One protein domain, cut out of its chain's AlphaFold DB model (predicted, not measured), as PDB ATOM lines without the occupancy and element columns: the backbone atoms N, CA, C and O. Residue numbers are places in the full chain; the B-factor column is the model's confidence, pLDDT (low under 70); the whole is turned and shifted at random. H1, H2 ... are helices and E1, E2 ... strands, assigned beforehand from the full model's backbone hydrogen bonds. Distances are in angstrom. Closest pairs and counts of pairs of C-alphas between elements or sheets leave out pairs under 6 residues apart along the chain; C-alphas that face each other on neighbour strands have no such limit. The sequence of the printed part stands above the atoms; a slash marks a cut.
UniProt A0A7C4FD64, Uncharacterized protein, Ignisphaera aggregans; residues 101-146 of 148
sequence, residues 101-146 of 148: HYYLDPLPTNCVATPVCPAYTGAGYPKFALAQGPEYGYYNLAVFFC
ATOM      1  N   HIS A 101     -49.281  20.663  45.392       89.62
ATOM      2  CA  HIS A 101     -50.459  19.880  45.721       89.62
ATOM      3  C   HIS A 101     -50.069  18.416  45.775       89.62
ATOM      4  O   HIS A 101     -49.338  17.936  44.909       89.62
ATOM      5  N   TYR A 102     -50.548  17.708  46.790       91.38
ATOM      6  CA  TYR A 102     -50.256  16.295  46.946       91.38
ATOM      7  C   TYR A 102     -51.497  15.505  47.333       91.38
ATOM      8  O   TYR A 102     -52.445  16.044  47.905       91.38
ATOM      9  N   TYR A 103     -51.476  14.216  47.015       91.81
ATOM     10  CA  TYR A 103     -52.446  13.245  47.503       91.81
ATOM     11  C   TYR A 103     -51.786  11.873  47.655       91.81
ATOM     12  O   TYR A 103     -50.711  11.615  47.107       91.81
ATOM     13  N   LEU A 104     -52.433  11.004  48.430       91.88
ATOM     14  CA  LEU A 104     -52.049   9.603  48.549       91.88
ATOM     15  C   LEU A 104     -52.635   8.827  47.370       91.88
ATOM     16  O   LEU A 104     -53.854   8.738  47.229       91.88
ATOM     17  N   ASP A 105     -51.759   8.292  46.531       90.12
ATOM     18  CA  ASP A 105     -52.103   7.583  45.306       90.12
ATOM     19  C   ASP A 105     -52.063   6.069  45.550       90.12
ATOM     20  O   ASP A 105     -50.980   5.532  45.812       90.12
ATOM     21  N   PRO A 106     -53.213   5.369  45.554       89.69
ATOM     22  CA  PRO A 106     -53.256   3.953  45.889       89.69
ATOM     23  C   PRO A 106     -52.537   3.114  44.832       89.69
ATOM     24  O   PRO A 106     -52.830   3.191  43.639       89.69
ATOM     25  N   LEU A 107     -51.636   2.246  45.274       88.31
ATOM     26  CA  LEU A 107     -51.004   1.252  44.419       88.31
ATOM     27  C   LEU A 107     -51.988   0.113  44.086       88.31
ATOM     28  O   LEU A 107     -52.788  -0.279  44.943       88.31
ATOM     29  N   PRO A 108     -51.965  -0.421  42.848       83.62
ATOM     30  CA  PRO A 108     -51.014  -0.134  41.765       83.62
ATOM     31  C   PRO A 108     -51.453   0.971  40.775       83.62
ATOM     32  O   PRO A 108     -51.010   0.989  39.626       83.62
ATOM     33  N   THR A 109     -52.373   1.861  41.150       74.88
ATOM     34  CA  THR A 109     -52.991   2.797  40.198       74.88
ATOM     35  C   THR A 109     -52.099   4.006  39.871       74.88
ATOM     36  O   THR A 109     -51.163   4.316  40.598       74.88
ATOM     37  N   ASN A 110     -52.365   4.637  38.714       69.19
ATOM     38  CA  ASN A 110     -51.909   5.975  38.289       69.19
ATOM     39  C   ASN A 110     -50.385   6.260  38.218       69.19
ATOM     40  O   ASN A 110     -49.961   7.353  37.835       69.19
ATOM     41  N   CYS A 111     -49.532   5.270  38.480       77.25
ATOM     42  CA  CYS A 111     -48.088   5.434  38.381       77.25
ATOM     43  C   CYS A 111     -47.594   5.343  36.925       77.25
ATOM     44  O   CYS A 111     -47.622   4.278  36.306       77.25
ATOM     45  N   VAL A 112     -47.030   6.426  36.380       80.81
ATOM     46  CA  VAL A 112     -46.364   6.401  35.055       80.81
ATOM     47  C   VAL A 112     -45.124   5.501  35.025       80.81
ATOM     48  O   VAL A 112     -44.717   5.040  33.962       80.81
ATOM     49  N   ALA A 113     -44.541   5.213  36.192       84.62
ATOM     50  CA  ALA A 113     -43.394   4.324  36.335       84.62
ATOM     51  C   ALA A 113     -43.787   2.842  36.466       84.62
ATOM     52  O   ALA A 113     -42.910   2.014  36.687       84.62
ATOM     53  N   THR A 114     -45.068   2.490  36.299       85.94
ATOM     54  CA  THR A 114     -45.586   1.107  36.333       85.94
ATOM     55  C   THR A 114     -44.669   0.066  35.658       85.94
ATOM     56  O   THR A 114     -44.408  -0.960  36.282       85.94
ATOM     57  N   PRO A 115     -44.098   0.306  34.455       87.50
ATOM     58  CA  PRO A 115     -43.255  -0.692  33.786       87.50
ATOM     59  C   PRO A 115     -41.923  -0.999  34.489       87.50
ATOM     60  O   PRO A 115     -41.300  -2.010  34.184       87.50
ATOM     61  N   VAL A 116     -41.459  -0.119  35.382       90.12
ATOM     62  CA  VAL A 116     -40.133  -0.201  36.027       90.12
ATOM     63  C   VAL A 116     -40.187  -0.119  37.554       90.12
ATOM     64  O   VAL A 116     -39.174  -0.315  38.217       90.12
ATOM     65  N   CYS A 117     -41.347   0.192  38.130       90.25
ATOM     66  CA  CYS A 117     -41.516   0.373  39.564       90.25
ATOM     67  C   CYS A 117     -41.464  -0.987  40.286       90.25
ATOM     68  O   CYS A 117     -42.273  -1.866  39.964       90.25
ATOM     69  N   PRO A 118     -40.583  -1.178  41.288       92.00
ATOM     70  CA  PRO A 118     -40.567  -2.389  42.110       92.00
ATOM     71  C   PRO A 118     -41.909  -2.677  42.786       92.00
ATOM     72  O   PRO A 118     -42.352  -3.819  42.776       92.00
ATOM     73  N   ALA A 119     -42.606  -1.638  43.257       90.69
ATOM     74  CA  ALA A 119     -43.914  -1.772  43.895       90.69
ATOM     75  C   ALA A 119     -45.023  -2.251  42.940       90.69
ATOM     76  O   ALA A 119     -46.073  -2.696  43.385       90.69
ATOM     77  N   TYR A 120     -44.816  -2.177  41.622       91.25
ATOM     78  CA  TYR A 120     -45.730  -2.769  40.641       91.25
ATOM     79  C   TYR A 120     -45.227  -4.126  40.129       91.25
ATOM     80  O   TYR A 120     -45.987  -5.073  39.968       91.25
ATOM     81  N   THR A 121     -43.936  -4.219  39.824       92.75
ATOM     82  CA  THR A 121     -43.346  -5.373  39.129       92.75
ATOM     83  C   THR A 121     -42.896  -6.494  40.068       92.75
ATOM     84  O   THR A 121     -42.661  -7.608  39.612       92.75
ATOM     85  N   GLY A 122     -42.732  -6.212  41.364       93.69
ATOM     86  CA  GLY A 122     -42.093  -7.105  42.335       93.69
ATOM     87  C   GLY A 122     -40.572  -7.218  42.176       93.69
ATOM     88  O   GLY A 122     -39.942  -8.080  42.796       93.69
ATOM     89  N   ALA A 123     -39.959  -6.384  41.328       94.62
ATOM     90  CA  ALA A 123     -38.535  -6.458  41.033       94.62
ATOM     91  C   ALA A 123     -37.691  -6.253  42.301       94.62
ATOM     92  O   ALA A 123     -37.779  -5.232  42.979       94.62
ATOM     93  N   GLY A 124     -36.836  -7.230  42.611       93.94
ATOM     94  CA  GLY A 124     -35.948  -7.160  43.771       93.94
ATOM     95  C   GLY A 124     -36.612  -7.464  45.117       93.94
ATOM     96  O   GLY A 124     -36.026  -7.142  46.152       93.94
ATOM     97  N   TYR A 125     -37.796  -8.085  45.136       94.00
ATOM     98  CA  TYR A 125     -38.398  -8.624  46.359       94.00
ATOM     99  C   TYR A 125     -37.457  -9.623  47.070       94.00
ATOM    100  O   TYR A 125     -36.869 -10.477  46.399       94.00
ATOM    101  N   PRO A 126     -37.328  -9.570  48.414       94.31
ATOM    102  CA  PRO A 126     -38.015  -8.667  49.353       94.31
ATOM    103  C   PRO A 126     -37.257  -7.365  49.657       94.31
ATOM    104  O   PRO A 126     -37.671  -6.591  50.512       94.31
ATOM    105  N   LYS A 127     -36.117  -7.112  49.009       96.25
ATOM    106  CA  LYS A 127     -35.260  -5.962  49.331       96.25
ATOM    107  C   LYS A 127     -35.861  -4.626  48.885       96.25
ATOM    108  O   LYS A 127     -35.666  -3.624  49.566       96.25
ATOM    109  N   PHE A 128     -36.539  -4.609  47.738       91.19
ATOM    110  CA  PHE A 128     -37.043  -3.384  47.098       91.19
ATOM    111  C   PHE A 128     -38.557  -3.379  46.850       91.19
ATOM    112  O   PHE A 128     -39.072  -2.397  46.325       91.19
ATOM    113  N   ALA A 129     -39.253  -4.455  47.212       93.25
ATOM    114  CA  ALA A 129     -40.694  -4.600  47.048       93.25
ATOM    115  C   ALA A 129     -41.272  -5.390  48.227       93.25
ATOM    116  O   ALA A 129     -40.573  -6.211  48.826       93.25
ATOM    117  N   LEU A 130     -42.550  -5.163  48.525       92.69
ATOM    118  CA  LEU A 130     -43.306  -5.825  49.592       92.69
ATOM    119  C   LEU A 130     -44.057  -7.075  49.111       92.69
ATOM    120  O   LEU A 130     -44.523  -7.864  49.934       92.69
ATOM    121  N   ALA A 131     -44.136  -7.292  47.795       92.94
ATOM    122  CA  ALA A 131     -44.710  -8.484  47.179       92.94
ATOM    123  C   ALA A 131     -43.910  -8.932  45.940       92.94
ATOM    124  O   ALA A 131     -43.266  -8.122  45.274       92.94
ATOM    125  N   GLN A 132     -43.980 -10.225  45.593       92.69
ATOM    126  CA  GLN A 132     -43.563 -10.730  44.274       92.69
ATOM    127  C   GLN A 132     -44.662 -10.436  43.237       92.69
ATOM    128  O   GLN A 132     -45.345 -11.338  42.759       92.69
ATOM    129  N   GLY A 133     -44.882  -9.152  42.957       90.19
ATOM    130  CA  GLY A 133     -45.928  -8.643  42.071       90.19
ATOM    131  C   GLY A 133     -46.406  -7.255  42.511       90.19
ATOM    132  O   GLY A 133     -45.740  -6.629  43.337       90.19
ATOM    133  N   PRO A 134     -47.548  -6.774  41.989       92.00
ATOM    134  CA  PRO A 134     -48.087  -5.480  42.378       92.00
ATOM    135  C   PRO A 134     -48.436  -5.424  43.866       92.00
ATOM    136  O   PRO A 134     -49.078  -6.322  44.411       92.00
ATOM    137  N   GLU A 135     -48.036  -4.337  44.512       92.75
ATOM    138  CA  GLU A 135     -48.390  -4.022  45.886       92.75
ATOM    139  C   GLU A 135     -49.824  -3.482  45.947       92.75
ATOM    140  O   GLU A 135     -50.188  -2.547  45.233       92.75
ATOM    141  N   TYR A 136     -50.641  -4.065  46.825       92.12
ATOM    142  CA  TYR A 136     -52.024  -3.652  47.068       92.12
ATOM    143  C   TYR A 136     -52.183  -3.140  48.497       92.12
ATOM    144  O   TYR A 136     -51.601  -3.696  49.426       92.12
ATOM    145  N   GLY A 137     -53.005  -2.104  48.679       91.38
ATOM    146  CA  GLY A 137     -53.265  -1.508  49.998       91.38
ATOM    147  C   GLY A 137     -52.191  -0.526  50.475       91.38
ATOM    148  O   GLY A 137     -52.265  -0.045  51.603       91.38
ATOM    149  N   TYR A 138     -51.223  -0.204  49.616       89.50
ATOM    150  CA  TYR A 138     -50.184   0.795  49.859       89.50
ATOM    151  C   TYR A 138     -50.449   2.060  49.044       89.50
ATOM    152  O   TYR A 138     -51.220   2.046  48.083       89.50
ATOM    153  N   TYR A 139     -49.793   3.154  49.423       89.44
ATOM    154  CA  TYR A 139     -49.938   4.446  48.764       89.44
ATOM    155  C   TYR A 139     -48.575   5.026  48.404       89.44
ATOM    156  O   TYR A 139     -47.664   5.038  49.231       89.44
ATOM    157  N   ASN A 140     -48.475   5.583  47.201       88.31
ATOM    158  CA  ASN A 140     -47.419   6.521  46.852       88.31
ATOM    159  C   ASN A 140     -47.841   7.943  47.231       88.31
ATOM    160  O   ASN A 140     -49.022   8.288  47.196       88.31
ATOM    161  N   LEU A 141     -46.872   8.802  47.534       90.19
ATOM    162  CA  LEU A 141     -47.121  10.235  47.652       90.19
ATOM    163  C   LEU A 141     -47.001  10.878  46.264       90.19
ATOM    164  O   LEU A 141     -45.894  11.061  45.758       90.19
ATOM    165  N   ALA A 142     -48.131  11.223  45.645       89.62
ATOM    166  CA  ALA A 142     -48.142  11.950  44.380       89.62
ATOM    167  C   ALA A 142     -48.028  13.453  44.653       89.62
ATOM    168  O   ALA A 142     -48.844  14.008  45.386       89.62
ATOM    169  N   VAL A 143     -47.022  14.110  44.069       89.50
ATOM    170  CA  VAL A 143     -46.691  15.519  44.329       89.50
ATOM    171  C   VAL A 143     -46.656  16.304  43.020       89.50
ATOM    172  O   VAL A 143     -45.951  15.938  42.081       89.50
ATOM    173  N   PHE A 144     -47.388  17.412  42.969       87.94
ATOM    174  CA  PHE A 144     -47.508  18.286  41.806       87.94
ATOM    175  C   PHE A 144     -47.041  19.686  42.171       87.94
ATOM    176  O   PHE A 144     -47.623  20.326  43.041       87.94
ATOM    177  N   PHE A 145     -46.025  20.184  41.471       86.31
ATOM    178  CA  PHE A 145     -45.618  21.583  41.566       86.31
ATOM    179  C   PHE A 145     -46.630  22.454  40.825       86.31
ATOM    180  O   PHE A 145     -46.563  22.606  39.603       86.31
ATOM    181  N   CYS A 146     -47.589  23.010  41.555       80.00
ATOM    182  CA  CYS A 146     -48.595  23.895  40.993       80.00
ATOM    183  C   CYS A 146     -49.053  24.930  42.013       80.00
ATOM    184  O   CYS A 146     -48.991  24.717  43.220       80.00
TER     185      CYS A 146
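What this domain is: This is residues 101 to 146 of the 148 residues of an uncharacterized protein of Ignisphaera aggregans (UniProt A0A7C4FD64). A domain of little regular structure: a two-stranded antiparallel ribbon, E1 and E2, makes one end of the long axis, and a loose-looped head, residues 107 to 138 with the short helix H1, makes the other. The printed part has 46 residues, 17 of them in named elements, in the order E1, H1, E2; the class is mixed, helices and strands. It is only just compact, close to loose, with a radius of gyration of the C-alphas of 11.0 A, and elongated, spanning 34 by 19 by 16 A.

Where its parts are: E2, residues 139 to 145, is 19.1 A long and ends at C-alpha 145 (-45.618, 21.583, 41.566). E1, residues 101 to 106, is 16.2 A long and begins at C-alpha 101 (-50.459, 19.880, 45.721). H1 is residues 118 to 121.

How they stand to each other: E1 and E2 are antiparallel at 156 degrees; N 105 and O 140 are within hydrogen-bond range at 2.8 A. H1 is too short for an O i to N i+4 pair; its one O i to N i+3 pair is within range.

The domain as a whole: The C-alphas of Pro 126 and Cys 146, the two farthest apart, are 35.2 A apart. Both links are long, and the printed part has no cut. Residue 110 is under pLDDT 70.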